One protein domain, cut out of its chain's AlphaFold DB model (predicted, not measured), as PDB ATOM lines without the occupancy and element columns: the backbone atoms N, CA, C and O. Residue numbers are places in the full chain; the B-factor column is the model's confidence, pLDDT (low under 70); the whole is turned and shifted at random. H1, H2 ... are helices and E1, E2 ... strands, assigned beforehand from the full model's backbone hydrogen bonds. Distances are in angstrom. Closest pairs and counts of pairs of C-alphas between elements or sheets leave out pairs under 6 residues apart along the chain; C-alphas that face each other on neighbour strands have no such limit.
ATOM      1  N   LEU A   4      -5.019 -25.981   7.871       87.06
ATOM      2  CA  LEU A   4      -4.490 -24.719   8.387       87.06
ATOM      3  C   LEU A   4      -3.402 -24.930   9.448       87.06
ATOM      4  O   LEU A   4      -2.477 -24.129   9.539       87.06
ATOM      5  N   GLU A   5      -3.430 -26.049  10.180       89.25
ATOM      6  CA  GLU A   5      -2.324 -26.432  11.073       89.25
ATOM      7  C   GLU A   5      -1.033 -26.737  10.295       89.25
ATOM      8  O   GLU A   5       0.063 -26.632  10.846       89.25
ATOM      9  N   LEU A   6      -1.149 -27.129   9.020       90.38
ATOM     10  CA  LEU A   6      -0.006 -27.405   8.153       90.38
ATOM     11  C   LEU A   6       0.589 -26.143   7.520       90.38
ATOM     12  O   LEU A   6       1.786 -26.150   7.234       90.38
ATOM     13  N   TRP A   7      -0.218 -25.101   7.292       91.44
ATOM     14  CA  TRP A   7       0.162 -23.866   6.586       91.44
ATOM     15  C   TRP A   7      -0.145 -22.619   7.431       91.44
ATOM     16  O   TRP A   7      -1.064 -21.861   7.105       91.44
ATOM     17  N   PRO A   8       0.618 -22.383   8.513       91.19
ATOM     18  CA  PRO A   8       0.363 -21.282   9.443       91.19
ATOM     19  C   PRO A   8       0.559 -19.890   8.825       91.19
ATOM     20  O   PRO A   8       0.183 -18.892   9.433       91.19
ATOM     21  N   GLU A   9       1.168 -19.800   7.643       92.56
ATOM     22  CA  GLU A   9       1.391 -18.542   6.936       92.56
ATOM     23  C   GLU A   9       0.137 -18.032   6.218       92.56
ATOM     24  O   GLU A   9       0.089 -16.854   5.873       92.56
ATOM     25  N   VAL A  10      -0.857 -18.893   5.965       93.88
ATOM     26  CA  VAL A  10      -2.069 -18.522   5.223       93.88
ATOM     27  C   VAL A  10      -2.877 -17.491   6.007       93.88
ATOM     28  O   VAL A  10      -3.223 -17.704   7.168       93.88
ATOM     29  N   VAL A  11      -3.218 -16.385   5.347       93.94
ATOM     30  CA  VAL A  11      -4.083 -15.344   5.912       93.94
ATOM     31  C   VAL A  11      -5.509 -15.589   5.444       93.94
ATOM     32  O   VAL A  11      -5.761 -15.705   4.247       93.94
ATOM     33  N   ILE A  12      -6.432 -15.674   6.399       94.12
ATOM     34  CA  ILE A  12      -7.851 -15.909   6.141       94.12
ATOM     35  C   ILE A  12      -8.613 -14.598   6.285       94.12
ATOM     36  O   ILE A  12      -8.608 -13.986   7.353       94.12
ATOM     37  N   SER A  13      -9.321 -14.219   5.229       94.75
ATOM     38  CA  SER A  13     -10.342 -13.177   5.261       94.75
ATOM     39  C   SER A  13     -11.684 -13.713   4.747       94.75
ATOM     40  O   SER A  13     -11.715 -14.667   3.961       94.75
ATOM     41  N   PRO A  14     -12.816 -13.175   5.236       94.44
ATOM     42  CA  PRO A  14     -14.120 -13.766   4.983       94.44
ATOM     43  C   PRO A  14     -14.592 -13.518   3.549       94.44
ATOM     44  O   PRO A  14     -14.303 -12.488   2.931       94.44
ATOM     45  N   PHE A  15     -15.382 -14.463   3.042       93.19
ATOM     46  CA  PHE A  15     -16.169 -14.271   1.832       93.19
ATOM     47  C   PHE A  15     -17.579 -13.798   2.179       93.19
ATOM     48  O   PHE A  15     -18.171 -14.212   3.173       93.19
ATOM     49  N   GLY A  16     -18.133 -12.956   1.316       90.81
ATOM     50  CA  GLY A  16     -19.519 -12.518   1.367       90.81
ATOM     51  C   GLY A  16     -20.171 -12.579  -0.006       90.81
ATOM     52  O   GLY A  16     -19.507 -12.736  -1.033       90.81
ATOM     53  N   VAL A  17     -21.491 -12.427  -0.033       90.25
ATOM     54  CA  VAL A  17     -22.263 -12.282  -1.267       90.25
ATOM     55  C   VAL A  17     -23.161 -11.062  -1.125       90.25
ATOM     56  O   VAL A  17     -23.808 -10.882  -0.098       90.25
ATOM     57  N   VAL A  18     -23.189 -10.221  -2.156       88.56
ATOM     58  CA  VAL A  18     -24.092  -9.064  -2.236       88.56
ATOM     59  C   VAL A  18     -24.995  -9.157  -3.456       88.56
ATOM     60  O   VAL A  18     -24.631  -9.770  -4.462       88.56
ATOM     61  N   ASP A  19     -26.152  -8.509  -3.375       87.88
ATOM     62  CA  ASP A  19     -27.151  -8.442  -4.442       87.88
ATOM     63  C   ASP A  19     -26.554  -7.910  -5.756       87.88
ATOM     64  O   ASP A  19     -25.800  -6.924  -5.791       87.88
ATOM     65  N   LYS A  20     -26.886  -8.564  -6.875       79.69
ATOM     66  CA  LYS A  20     -26.429  -8.162  -8.209       79.69
ATOM     67  C   LYS A  20     -27.575  -7.533  -8.999       79.69
ATOM     68  O   LYS A  20     -28.337  -8.219  -9.668       79.69
ATOM     69  N   GLY A  21     -27.629  -6.201  -9.016       70.06
ATOM     70  CA  GLY A  21     -28.824  -5.505  -9.515       70.06
ATOM     71  C   GLY A  21     -29.951  -5.630  -8.489       70.06
ATOM     72  O   GLY A  21     -29.716  -6.144  -7.408       70.06
ATOM     73  N   GLY A  22     -31.160  -5.146  -8.769       74.50
ATOM     74  CA  GLY A  22     -32.275  -5.209  -7.804       74.50
ATOM     75  C   GLY A  22     -32.803  -6.622  -7.490       74.50
ATOM     76  O   GLY A  22     -33.951  -6.744  -7.075       74.50
ATOM     77  N   GLU A  23     -32.018  -7.667  -7.755       76.62
ATOM     78  CA  GLU A  23     -32.318  -9.073  -7.495       76.62
ATOM     79  C   GLU A  23     -31.627  -9.522  -6.202       76.62
ATOM     80  O   GLU A  23     -30.498  -9.124  -5.926       76.62
ATOM     81  N   ASP A  24     -32.305 -10.375  -5.435       82.00
ATOM     82  CA  ASP A  24     -31.788 -10.964  -4.197       82.00
ATOM     83  C   ASP A  24     -30.554 -11.849  -4.472       82.00
ATOM     84  O   ASP A  24     -30.552 -12.695  -5.375       82.00
ATOM     85  N   SER A  25     -29.510 -11.670  -3.665       81.88
ATOM     86  CA  SER A  25     -28.278 -12.463  -3.629       81.88
ATOM     87  C   SER A  25     -28.500 -13.969  -3.492       81.88
ATOM     88  O   SER A  25     -27.648 -14.739  -3.942       81.88
ATOM     89  N   SER A  26     -29.645 -14.403  -2.955       82.06
ATOM     90  CA  SER A  26     -30.041 -15.818  -2.928       82.06
ATOM     91  C   SER A  26     -30.267 -16.420  -4.328       82.06
ATOM     92  O   SER A  26     -30.191 -17.638  -4.497       82.06
ATOM     93  N   VAL A  27     -30.513 -15.577  -5.340       82.56
ATOM     94  CA  VAL A  27     -30.733 -15.963  -6.745       82.56
ATOM     95  C   VAL A  27     -29.530 -15.601  -7.615       82.56
ATOM     96  O   VAL A  27     -29.108 -16.395  -8.457       82.56
ATOM     97  N   SER A  28     -28.982 -14.396  -7.438       84.06
ATOM     98  CA  SER A  28     -27.887 -13.864  -8.252       84.06
ATOM     99  C   SER A  28     -27.079 -12.853  -7.444       84.06
ATOM    100  O   SER A  28     -27.526 -11.738  -7.180       84.06
ATOM    101  N   GLY A  29     -25.863 -13.239  -7.060       86.50
ATOM    102  CA  GLY A  29     -24.991 -12.422  -6.221       86.50
ATOM    103  C   GLY A  29     -23.633 -12.110  -6.847       86.50
ATOM    104  O   GLY A  29     -23.180 -12.759  -7.795       86.50
ATOM    105  N   ARG A  30     -22.962 -11.092  -6.306       86.69
ATOM    106  CA  ARG A  30     -21.524 -10.865  -6.488       86.69
ATOM    107  C   ARG A  30     -20.800 -11.337  -5.238       86.69
ATOM    108  O   ARG A  30     -21.104 -10.866  -4.147       86.69
ATOM    109  N   THR A  31     -19.840 -12.235  -5.412       88.69
ATOM    110  CA  THR A  31     -18.929 -12.627  -4.336       88.69
ATOM    111  C   THR A  31     -18.011 -11.460  -3.990       88.69
ATOM    112  O   THR A  31     -17.504 -10.786  -4.891       88.69
ATOM    113  N   ILE A  32     -17.804 -11.240  -2.698       91.31
ATOM    114  CA  ILE A  32     -16.844 -10.295  -2.135       91.31
ATOM    115  C   ILE A  32     -15.847 -11.091  -1.302       91.31
ATOM    116  O   ILE A  32     -16.244 -11.991  -0.565       91.31
ATOM    117  N   HIS A  33     -14.571 -10.744  -1.412       93.62
ATOM    118  CA  HIS A  33     -13.521 -11.190  -0.503       93.62
ATOM    119  C   HIS A  33     -13.130  -9.986   0.352       93.62
ATOM    120  O   HIS A  33     -12.638  -8.995  -0.184       93.62
ATOM    121  N   ASP A  34     -13.427 -10.010   1.649       94.31
ATOM    122  CA  ASP A  34     -13.240  -8.832   2.500       94.31
ATOM    123  C   ASP A  34     -11.775  -8.677   2.925       94.31
ATOM    124  O   ASP A  34     -11.355  -9.084   4.006       94.31
ATOM    125  N   LEU A  35     -10.979  -8.060   2.055       94.56
ATOM    126  CA  LEU A  35      -9.551  -7.830   2.289       94.56
ATOM    127  C   LEU A  35      -9.260  -6.723   3.312       94.56
ATOM    128  O   LEU A  35      -8.089  -6.467   3.599       94.56
ATOM    129  N   SER A  36     -10.304  -6.074   3.839       94.19
ATOM    130  CA  SER A  36     -10.214  -5.053   4.891       94.19
ATOM    131  C   SER A  36     -10.485  -5.629   6.285       94.19
ATOM    132  O   SER A  36     -10.375  -4.911   7.278       94.19
ATOM    133  N   TYR A  37     -10.807  -6.923   6.382       92.69
ATOM    134  CA  TYR A  37     -10.988  -7.621   7.647       92.69
ATOM    135  C   TYR A  37      -9.747  -8.453   8.035       92.69
ATOM    136  O   TYR A  37      -9.132  -9.078   7.168       92.69
ATOM    137  N   PRO A  38      -9.410  -8.546   9.335       93.12
ATOM    138  CA  PRO A  38      -9.913  -7.702  10.414       93.12
ATOM    139  C   PRO A  38      -9.230  -6.330  10.398       93.12
ATOM    140  O   PRO A  38      -8.042  -6.215  10.090       93.12
ATOM    141  N   GLU A  39      -9.974  -5.295  10.777       93.50
ATOM    142  CA  GLU A  39      -9.475  -3.918  10.819       93.50
ATOM    143  C   GLU A  39      -8.172  -3.804  11.634       93.50
ATOM    144  O   GLU A  39      -8.040  -4.358  12.729       93.50
ATOM    145  N   GLY A  40      -7.195  -3.087  11.084       93.50
ATOM    146  CA  GLY A  40      -5.886  -2.822  11.682       93.50
ATOM    147  C   GLY A  40      -4.824  -3.891  11.411       93.50
ATOM    148  O   GLY A  40      -3.646  -3.640  11.661       93.50
ATOM    149  N   THR A  41      -5.205  -5.067  10.904       92.62
ATOM    150  CA  THR A  41      -4.266  -6.151  10.537       92.62
ATOM    151  C   THR A  41      -4.635  -6.843   9.226       92.62
ATOM    152  O   THR A  41      -4.053  -7.871   8.877       92.62
ATOM    153  N   SER A  42      -5.592  -6.280   8.491       94.44
ATOM    154  CA  SER A  42      -6.036  -6.804   7.208       94.44
ATOM    155  C   SER A  42      -4.943  -6.685   6.146       94.44
ATOM    156  O   SER A  42      -3.947  -5.973   6.315       94.44
ATOM    157  N   ILE A  43      -5.137  -7.353   5.008       93.56
ATOM    158  CA  ILE A  43      -4.214  -7.231   3.874       93.56
ATOM    159  C   ILE A  43      -4.149  -5.776   3.409       93.56
ATOM    160  O   ILE A  43      -3.060  -5.262   3.148       93.56
ATOM    161  N   ASN A  44      -5.300  -5.103   3.339       93.50
ATOM    162  CA  ASN A  44      -5.376  -3.707   2.928       93.50
ATOM    163  C   ASN A  44      -4.625  -2.780   3.896       93.50
ATOM    164  O   ASN A  44      -3.913  -1.889   3.432       93.50
ATOM    165  N   ASP A  45      -4.705  -3.032   5.207       94.44
ATOM    166  CA  ASP A  45      -3.973  -2.259   6.224       94.44
ATOM    167  C   ASP A  45      -2.459  -2.506   6.173       94.44
ATOM    168  O   ASP A  45      -1.661  -1.599   6.409       94.44
ATOM    169  N   CYS A  46      -2.052  -3.738   5.856       93.38
ATOM    170  CA  CYS A  46      -0.645  -4.140   5.795       93.38
ATOM    171  C   CYS A  46       0.027  -3.820   4.449       93.38
ATOM    172  O   CYS A  46       1.243  -3.976   4.315       93.38
ATOM    173  N   THR A  47      -0.743  -3.412   3.438       92.38
ATOM    174  CA  THR A  47      -0.215  -3.108   2.106       92.38
ATOM    175  C   THR A  47       0.492  -1.757   2.113       92.38
ATOM    176  O   THR A  47      -0.099  -0.731   2.444       92.38
ATOM    177  N   ASP A  48       1.756  -1.740   1.686       93.88
ATOM    178  CA  ASP A  48       2.543  -0.513   1.549       93.88
ATOM    179  C   ASP A  48       2.012   0.363   0.402       93.88
ATOM    180  O   ASP A  48       2.381   0.203  -0.766       93.88
ATOM    181  N   GLN A  49       1.162   1.323   0.758       90.19
ATOM    182  CA  GLN A  49       0.562   2.285  -0.165       90.19
ATOM    183  C   GLN A  49       1.576   3.265  -0.777       90.19
ATOM    184  O   GLN A  49       1.282   3.886  -1.800       90.19
ATOM    185  N   GLU A  50       2.757   3.441  -0.176       92.94
ATOM    186  CA  GLU A  50       3.795   4.336  -0.702       92.94
ATOM    187  C   GLU A  50       4.564   3.688  -1.862       92.94
ATOM    188  O   GLU A  50       5.060   4.392  -2.744       92.94
ATOM    189  N   SER A  51       4.601   2.353  -1.909       92.50
ATOM    190  CA  SER A  51       5.224   1.584  -2.993       92.50
ATOM    191  C   SER A  51       4.396   1.532  -4.287       92.50
ATOM    192  O   SER A  51       4.917   1.183  -5.352       92.50
ATOM    193  N   ILE A  52       3.107   1.880  -4.220       89.38
ATOM    194  CA  ILE A  52       2.170   1.770  -5.341       89.38
ATOM    195  C   ILE A  52       2.211   3.050  -6.179       89.38
ATOM    196  O   ILE A  52       2.091   4.168  -5.678       89.38
ATOM    197  N   THR A  53       2.333   2.895  -7.502       91.62
ATOM    198  CA  THR A  53       2.227   4.036  -8.422       91.62
ATOM    199  C   THR A  53       0.814   4.605  -8.364       91.62
ATOM    200  O   THR A  53      -0.146   3.934  -8.744       91.62
ATOM    201  N   ARG A  54       0.684   5.851  -7.903       90.38
ATOM    202  CA  ARG A  54      -0.617   6.515  -7.813       90.38
ATOM    203  C   ARG A  54      -1.160   6.805  -9.215       90.38
ATOM    204  O   ARG A  54      -0.448   7.424 -10.009       90.38
ATOM    205  N   PRO A  55      -2.395   6.382  -9.529       88.94
ATOM    206  CA  PRO A  55      -3.025   6.725 -10.796       88.94
ATOM    207  C   PRO A  55      -3.274   8.235 -10.885       88.94
ATOM    208  O   PRO A  55      -3.673   8.868  -9.906       88.94
ATOM    209  N   ASP A  56      -3.050   8.796 -12.073       92.62
ATOM    210  CA  ASP A  56      -3.416  10.172 -12.404       92.62
ATOM    211  C   ASP A  56      -4.800  10.175 -13.061       92.62
ATOM    212  O   ASP A  56      -5.018   9.529 -14.091       92.62
ATOM    213  N   TYR A  57      -5.753  10.867 -12.439       92.06
ATOM    214  CA  TYR A  57      -7.132  10.933 -12.906       92.06
ATOM    215  C   TYR A  57      -7.429  12.316 -13.475       92.06
ATOM    216  O   TYR A  57      -7.323  13.329 -12.786       92.06
ATOM    217  N   ALA A  58      -7.903  12.350 -14.718       94.44
ATOM    218  CA  ALA A  58      -8.525  13.549 -15.257       94.44
ATOM    219  C   ALA A  58      -9.913  13.749 -14.631       94.44
ATOM    220  O   ALA A  58     -10.663  12.791 -14.423       94.44
ATOM    221  N   HIS A  59     -10.278  15.004 -14.374       95.25
ATOM    222  CA  HIS A  59     -11.635  15.335 -13.953       95.25
ATOM    223  C   HIS A  59     -12.644  14.936 -15.052       95.25
ATOM    224  O   HIS A  59     -12.330  14.937 -16.245       95.25
ATOM    225  N   CYS A  60     -13.865  14.551 -14.663       91.12
ATOM    226  CA  CYS A  60     -14.843  13.956 -15.585       91.12
ATOM    227  C   CYS A  60     -15.285  14.903 -16.721       91.12
ATOM    228  O   CYS A  60     -15.736  14.451 -17.776       91.12
ATOM    229  N   ASP A  61     -15.096  16.212 -16.545       95.81
ATOM    230  CA  ASP A  61     -15.328  17.235 -17.567       95.81
ATOM    231  C   ASP A  61     -14.354  17.146 -18.751       95.81
ATOM    232  O   ASP A  61     -14.660  17.680 -19.818       95.81
ATOM    233  N   ALA A  62     -13.223  16.447 -18.618       95.88
ATOM    234  CA  ALA A  62     -12.263  16.249 -19.699       95.88
ATOM    235  C   ALA A  62     -12.917  15.570 -20.915       95.88
ATOM    236  O   ALA A  62     -12.694  15.989 -22.054       95.88
ATOM    237  N   VAL A  63     -13.803  14.592 -20.685       94.25
ATOM    238  CA  VAL A  63     -14.554  13.907 -21.755       94.25
ATOM    239  C   VAL A  63     -15.488  14.883 -22.475       94.25
ATOM    240  O   VAL A  63     -15.542  14.914 -23.709       94.25
ATOM    241  N   ALA A  64     -16.208  15.717 -21.720       94.75
ATOM    242  CA  ALA A  64     -17.119  16.712 -22.285       94.75
ATOM    243  C   ALA A  64     -16.355  17.802 -23.052       94.75
ATOM    244  O   ALA A  64     -16.725  18.160 -24.173       94.75
ATOM    245  N   THR A  65     -15.254  18.286 -22.476       96.62
ATOM    246  CA  THR A  65     -14.361  19.285 -23.069       96.62
ATOM    247  C   THR A  65     -13.812  18.798 -24.404       96.62
ATOM    248  O   THR A  65     -13.899  19.515 -25.403       96.62
ATOM    249  N   GLU A  66     -13.318  17.561 -24.456       95.44
ATOM    250  CA  GLU A  66     -12.791  16.962 -25.681       95.44
ATOM    251  C   GLU A  66     -13.884  16.757 -26.737       95.44
ATOM    252  O   GLU A  66     -13.684  17.072 -27.911       95.44
ATOM    253  N   THR A  67     -15.083  16.338 -26.322       94.62
ATOM    254  CA  THR A  67     -16.243  16.200 -27.219       94.62
ATOM    255  C   THR A  67     -16.608  17.536 -27.874       94.62
ATOM    256  O   THR A  67     -16.788  17.619 -29.095       94.62
ATOM    257  N   ILE A  68     -16.674  18.614 -27.083       95.75
ATOM    258  CA  ILE A  68     -16.962  19.969 -27.576       95.75
ATOM    259  C   ILE A  68     -15.838  20.455 -28.496       95.75
ATOM    260  O   ILE A  68     -16.112  21.013 -29.565       95.75
ATOM    261  N   ARG A  69     -14.574  20.234 -28.118       96.75
ATOM    262  CA  ARG A  69     -13.402  20.599 -28.924       96.75
ATOM    263  C   ARG A  69     -13.430  19.909 -30.287       96.75
ATOM    264  O   ARG A  69     -13.309  20.589 -31.307       96.75
ATOM    265  N   ALA A  70     -13.661  18.597 -30.321       95.62
ATOM    266  CA  ALA A  70     -13.759  17.813 -31.550       95.62
ATOM    267  C   ALA A  70     -14.878  18.330 -32.470       95.62
ATOM    268  O   ALA A  70     -14.663  18.497 -33.675       95.62
ATOM    269  N   LYS A  71     -16.045  18.672 -31.905       96.12
ATOM    270  CA  LYS A  71     -17.168  19.228 -32.672       96.12
ATOM    271  C   LYS A  71     -16.853  20.600 -33.272       96.12
ATOM    272  O   LYS A  71     -17.228  20.862 -34.413       96.12
ATOM    273  N   ARG A  72     -16.159  21.467 -32.524       96.44
ATOM    274  CA  ARG A  72     -15.731  22.795 -33.002       96.44
ATOM    275  C   ARG A  72     -14.687  22.701 -34.115       96.44
ATOM    276  O   ARG A  72     -14.756  23.477 -35.059       96.44
ATOM    277  N   LEU A  73     -13.747  21.757 -34.016       96.62
ATOM    278  CA  LEU A  73     -12.686  21.567 -35.014       96.62
ATOM    279  C   LEU A  73     -13.200  21.014 -36.347       96.62
ATOM    280  O   LEU A  73     -12.584  21.259 -37.383       96.62
ATOM    281  N   ARG A  74     -14.307  20.264 -36.341       94.00
ATOM    282  CA  ARG A  74     -14.927  19.720 -37.559       94.00
ATOM    283  C   ARG A  74     -16.437  19.985 -37.573       94.00
ATOM    284  O   ARG A  74     -17.227  19.062 -37.345       94.00
ATOM    285  N   PRO A  75     -16.859  21.234 -37.852       89.25
ATOM    286  CA  PRO A  75     -18.271  21.570 -37.986       89.25
ATOM    287  C   PRO A  75     -18.916  20.704 -39.077       89.25
ATOM    288  O   PRO A  75     -18.406  20.612 -40.189       89.25
ATOM    289  N   GLY A  76     -20.017  20.030 -38.746       91.56
ATOM    290  CA  GLY A  76     -20.717  19.109 -39.652       91.56
ATOM    291  C   GLY A  76     -20.324  17.633 -39.523       91.56
ATOM    292  O   GLY A  76     -21.103  16.779 -39.930       91.56
ATOM    293  N   ALA A  77     -19.196  17.303 -38.883       93.75
ATOM    294  CA  ALA A  77     -18.856  15.911 -38.587       93.75
ATOM    295  C   ALA A  77     -19.662  15.370 -37.390       93.75
ATOM    296  O   ALA A  77     -19.993  16.104 -36.448       93.75
ATOM    297  N   GLU A  78     -19.968  14.075 -37.426       95.06
ATOM    298  CA  GLU A  78     -20.488  13.324 -36.283       95.06
ATOM    299  C   GLU A  78     -19.337  13.019 -35.309       95.06
ATOM    300  O   GLU A  78     -18.268  12.572 -35.728       95.06
ATOM    301  N   VAL A  79     -19.542  13.271 -34.014       93.44
ATOM    302  CA  VAL A  79     -18.585  12.918 -32.954       93.44
ATOM    303  C   VAL A  79     -19.129  11.687 -32.243       93.44
ATOM    304  O   VAL A  79     -20.252  11.721 -31.747       93.44
ATOM    305  N   LYS A  80     -18.345  10.606 -32.209       94.00
ATOM    306  CA  LYS A  80     -18.706   9.344 -31.552       94.00
ATOM    307  C   LYS A  80     -17.802   9.120 -30.350       94.00
ATOM    308  O   LYS A  80     -16.598   9.346 -30.441       94.00
ATOM    309  N   LEU A  81     -18.389   8.659 -29.253       92.50
ATOM    310  CA  LEU A  81     -17.667   8.241 -28.057       92.50
ATOM    311  C   LEU A  81     -17.642   6.718 -28.003       92.50
ATOM    312  O   LEU A  81     -18.653   6.066 -28.264       92.50
ATOM    313  N   MET A  82     -16.483   6.168 -27.662       93.50
ATOM    314  CA  MET A  82     -16.325   4.754 -27.360       93.50
ATOM    315  C   MET A  82     -16.064   4.634 -25.866       93.50
ATOM    316  O   MET A  82     -15.089   5.185 -25.361       93.50
ATOM    317  N   ALA A  83     -16.954   3.934 -25.178       92.31
ATOM    318  CA  ALA A  83     -16.771   3.533 -23.795       92.31
ATOM    319  C   ALA A  83     -16.632   2.012 -23.758       92.31
ATOM    320  O   ALA A  83     -17.286   1.312 -24.533       92.31
ATOM    321  N   GLY A  84     -15.775   1.516 -22.873       91.00
ATOM    322  CA  GLY A  84     -15.599   0.093 -22.619       91.00
ATOM    323  C   GLY A  84     -15.598  -0.160 -21.120       91.00
ATOM    324  O   GLY A  84     -15.136   0.687 -20.354       91.00
ATOM    325  N   ASP A  85     -16.135  -1.305 -20.713       89.81
ATOM    326  CA  ASP A  85     -15.991  -1.799 -19.350       89.81
ATOM    327  C   ASP A  85     -14.783  -2.740 -19.242       89.81
ATOM    328  O   ASP A  85     -14.303  -3.296 -20.232       89.81
ATOM    329  N   VAL A  86     -14.289  -2.897 -18.017       88.25
ATOM    330  CA  VAL A  86     -13.179  -3.796 -17.675       88.25
ATOM    331  C   VAL A  86     -13.586  -4.772 -16.567       88.25
ATOM    332  O   VAL A  86     -12.773  -5.135 -15.721       88.25
ATOM    333  N   ALA A  87     -14.852  -5.211 -16.553       81.75
ATOM    334  CA  ALA A  87     -15.456  -5.967 -15.449       81.75
ATOM    335  C   ALA A  87     -14.738  -7.287 -15.099       81.75
ATOM    336  O   ALA A  87     -14.933  -7.827 -14.011       81.75
ATOM    337  N   SER A  88     -13.903  -7.814 -15.998       84.31
ATOM    338  CA  SER A  88     -13.117  -9.036 -15.798       84.31
ATOM    339  C   SER A  88     -11.602  -8.818 -15.798       84.31
ATOM    340  O   SER A  88     -10.859  -9.796 -15.737       84.31
ATOM    341  N   ALA A  89     -11.115  -7.573 -15.855       90.81
ATOM    342  CA  ALA A  89      -9.687  -7.302 -16.019       90.81
ATOM    343  C   ALA A  89      -8.832  -7.905 -14.896       90.81
ATOM    344  O   ALA A  89      -7.832  -8.553 -15.195       90.81
ATOM    345  N   PHE A  90      -9.263  -7.788 -13.635       90.56
ATOM    346  CA  PHE A  90      -8.528  -8.320 -12.480       90.56
ATOM    347  C   PHE A  90      -8.304  -9.837 -12.542       90.56
ATOM    348  O   PHE A  90      -7.214 -10.311 -12.235       90.56
ATOM    349  N   ARG A  91      -9.268 -10.597 -13.077       89.50
ATOM    350  CA  ARG A  91      -9.149 -12.060 -13.240       89.50
ATOM    351  C   ARG A  91      -8.030 -12.466 -14.203       89.50
ATOM    352  O   ARG A  91      -7.571 -13.601 -14.161       89.50
ATOM    353  N   ASN A  92      -7.595 -11.547 -15.065       93.25
ATOM    354  CA  ASN A  92      -6.500 -11.770 -16.005       93.25
ATOM    355  C   ASN A  92      -5.133 -11.343 -15.443       93.25
ATOM    356  O   ASN A  92      -4.126 -11.475 -16.135       93.25
ATOM    357  N   ILE A  93      -5.083 -10.827 -14.211       94.06
ATOM    358  CA  ILE A  93      -3.851 -10.421 -13.533       94.06
ATOM    359  C   ILE A  93      -3.527 -11.485 -12.490       94.06
ATOM    360  O   ILE A  93      -4.239 -11.633 -11.503       94.06
ATOM    361  N   SER A  94      -2.459 -12.249 -12.706       96.75
ATOM    362  CA  SER A  94      -2.017 -13.260 -11.742       96.75
ATOM    363  C   SER A  94      -1.362 -12.626 -10.518       96.75
ATOM    364  O   SER A  94      -0.595 -11.669 -10.639       96.75
ATOM    365  N   ILE A  95      -1.605 -13.211  -9.348       96.00
ATOM    366  CA  ILE A  95      -0.891 -12.861  -8.120       96.00
ATOM    367  C   ILE A  95       0.463 -13.571  -8.129       96.00
ATOM    368  O   ILE A  95       0.596 -14.714  -8.575       96.00
ATOM    369  N   HIS A  96       1.497 -12.893  -7.638       96.19
ATOM    370  CA  HIS A  96       2.815 -13.496  -7.506       96.19
ATOM    371  C   HIS A  96       2.758 -14.727  -6.581       96.19
ATOM    372  O   HIS A  96       2.178 -14.678  -5.498       96.19
ATOM    373  N   SER A  97       3.403 -15.831  -6.967       95.88
ATOM    374  CA  SER A  97       3.290 -17.124  -6.262       95.88
ATOM    375  C   SER A  97       3.737 -17.089  -4.798       95.88
ATOM    376  O   SER A  97       3.278 -17.892  -3.995       95.88
ATOM    377  N   LYS A  98       4.604 -16.143  -4.428       95.50
ATOM    378  CA  LYS A  98       5.024 -15.915  -3.034       95.50
ATOM    379  C   LYS A  98       4.090 -14.997  -2.242       95.50
ATOM    380  O   LYS A  98       4.483 -14.537  -1.182       95.50
ATOM    381  N   SER A  99       2.914 -14.681  -2.769       95.12
ATOM    382  CA  SER A  99       1.955 -13.762  -2.147       95.12
ATOM    383  C   SER A  99       0.525 -14.301  -2.158       95.12
ATOM    384  O   SER A  99      -0.305 -13.777  -1.432       95.12
ATOM    385  N   VAL A 100       0.232 -15.364  -2.921       96.00
ATOM    386  CA  VAL A 100      -1.113 -15.977  -2.988       96.00
ATOM    387  C   VAL A 100      -1.636 -16.426  -1.624       96.00
ATOM    388  O   VAL A 100      -2.832 -16.360  -1.388       96.00
ATOM    389  N   TYR A 101      -0.749 -16.820  -0.703       94.94
ATOM    390  CA  TYR A 101      -1.126 -17.259   0.646       94.94
ATOM    391  C   TYR A 101      -1.810 -16.160   1.475       94.94
ATOM    392  O   TYR A 101      -2.468 -16.471   2.463       94.94
ATOM    393  N   LEU A 102      -1.647 -14.891   1.085       95.25
ATOM    394  CA  LEU A 102      -2.315 -13.764   1.727       95.25
ATOM    395  C   LEU A 102      -3.801 -13.713   1.355       95.25
ATOM    396  O   LEU A 102      -4.604 -13.235   2.137       95.25
ATOM    397  N   PHE A 103      -4.171 -14.212   0.175       95.81
ATOM    398  CA  PHE A 103      -5.509 -14.077  -0.396       95.81
ATOM    399  C   PHE A 103      -6.278 -15.388  -0.273       95.81
ATOM    400  O   PHE A 103      -6.663 -15.996  -1.275       95.81
ATOM    401  N   ALA A 104      -6.488 -15.837   0.962       95.19
ATOM    402  CA  ALA A 104      -7.280 -17.021   1.238       95.19
ATOM    403  C   ALA A 104      -8.548 -16.692   2.028       95.19
ATOM    404  O   ALA A 104      -8.648 -15.677   2.716       95.19
ATOM    405  N   GLY A 105      -9.525 -17.583   1.929       94.38
ATOM    406  CA  GLY A 105     -10.724 -17.546   2.746       94.38
ATOM    407  C   GLY A 105     -11.240 -18.953   3.006       94.38
ATOM    408  O   GLY A 105     -10.994 -19.882   2.229       94.38
ATOM    409  N   LEU A 106     -11.933 -19.105   4.127       92.94
ATOM    410  CA  LEU A 106     -12.532 -20.365   4.542       92.94
ATOM    411  C   LEU A 106     -14.041 -20.300   4.312       92.94
ATOM    412  O   LEU A 106     -14.695 -19.352   4.742       92.94
ATOM    413  N   ILE A 107     -14.582 -21.313   3.642       92.56
ATOM    414  CA  ILE A 107     -16.024 -21.564   3.584       92.56
ATOM    415  C   ILE A 107     -16.302 -22.642   4.628       92.56
ATOM    416  O   ILE A 107     -16.052 -23.826   4.382       92.56
ATOM    417  N   GLU A 108     -16.734 -22.219   5.816       89.56
ATOM    418  CA  GLU A 108     -16.891 -23.099   6.979       89.56
ATOM    419  C   GLU A 108     -17.935 -24.192   6.731       89.56
ATOM    420  O   GLU A 108     -17.706 -25.351   7.078       89.56
ATOM    421  N   GLU A 109     -19.043 -23.850   6.067       91.31
ATOM    422  CA  GLU A 109     -20.153 -24.764   5.777       91.31
ATOM    423  C   GLU A 109     -19.730 -25.941   4.891       91.31
ATOM    424  O   GLU A 109     -20.261 -27.044   5.023       91.31
ATOM    425  N   GLU A 110     -18.746 -25.714   4.020       91.50
ATOM    426  CA  GLU A 110     -18.223 -26.697   3.067       91.50
ATOM    427  C   GLU A 110     -16.873 -27.285   3.510       91.50
ATOM    428  O   GLU A 110     -16.307 -28.136   2.821       91.50
ATOM    429  N   ASN A 111     -16.333 -26.830   4.651       90.06
ATOM    430  CA  ASN A 111     -14.982 -27.148   5.117       90.06
ATOM    431  C   ASN A 111     -13.926 -26.975   4.001       90.06
ATOM    432  O   ASN A 111     -13.069 -27.838   3.779       90.06
ATOM    433  N   ALA A 112     -14.034 -25.872   3.251       92.19
ATOM    434  CA  ALA A 112     -13.247 -25.624   2.047       92.19
ATOM    435  C   ALA A 112     -12.345 -24.395   2.207       92.19
ATOM    436  O   ALA A 112     -12.820 -23.278   2.408       92.19
ATOM    437  N   LEU A 113     -11.034 -24.605   2.055       93.50
ATOM    438  CA  LEU A 113     -10.050 -23.532   1.936       93.50
ATOM    439  C   LEU A 113      -9.940 -23.099   0.472       93.50
ATOM    440  O   LEU A 113      -9.613 -23.908  -0.399       93.50
ATOM    441  N   VAL A 114     -10.168 -21.816   0.211       94.50
ATOM    442  CA  VAL A 114     -10.035 -21.208  -1.115       94.50
ATOM    443  C   VAL A 114      -8.853 -20.250  -1.096       94.50
ATOM    444  O   VAL A 114      -8.729 -19.448  -0.176       94.50
ATOM    445  N   ILE A 115      -7.992 -20.326  -2.112       95.06
ATOM    446  CA  ILE A 115      -6.864 -19.408  -2.311       95.06
ATOM    447  C   ILE A 115      -7.015 -18.766  -3.686       95.06
ATOM    448  O   ILE A 115      -7.087 -19.470  -4.698       95.06
ATOM    449  N   GLU A 116      -7.041 -17.438  -3.736       94.88
ATOM    450  CA  GLU A 116      -7.086 -16.714  -4.999       94.88
ATOM    451  C   GLU A 116      -5.710 -16.688  -5.682       94.88
ATOM    452  O   GLU A 116      -4.679 -16.374  -5.086       94.88
TER     453      GLU A 116
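What this domain is: This is residues 4 to 116 of the 122 residues of an uncharacterized protein of Phytophthora rubi (UniProt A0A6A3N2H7). A model with little regular structure: two small strand hairpins, E1-E2 and E3-E4, and short helix H1 gather at one end, and a wide, open loop of chain runs out to helix H2 and back. The printed part has 113 residues, 35 in named elements, ordered E1 E2 H1 H2 E3 E4, of mixed class, with two antiparallel two-stranded sheets. It is extended, with radius of gyration of the C-alphas 21.4 A and spans of 70 by 40 by 25 A.

Where its parts are: E1 is residues 15 to 19, 13.9 A, from (-16.169, -14.271, 1.832); E2 is 29 to 33, H1 43 to 46. H2 is 61 to 73, 18.2 A; E3 is 104 to 107; E4, 112 to 115, ends at (-6.864, -19.408, -2.311).

How they stand to each other: In hairpin E1-E2, N 16 and O 32 are 2.8 A apart; in E3-E4, N 105 and O 114, 2.9 A. The closest C-alphas of E1 and E3, Phe 15 and Gly 105, are 6.4 A apart. H1 and H2 are apart. In H2 every O i to N i+4 pair is within hydrogen-bond range; H1 is too short for one.

The domain as a whole: C-alphas 5 and 76, the farthest apart, are 70.6 A apart. Links H1 to H2 and H2 to E3 are long; residues 47 to 62, 72 to 77 and 82 to 90 stand free. The printed part has no cut, and no printed residue is under 70.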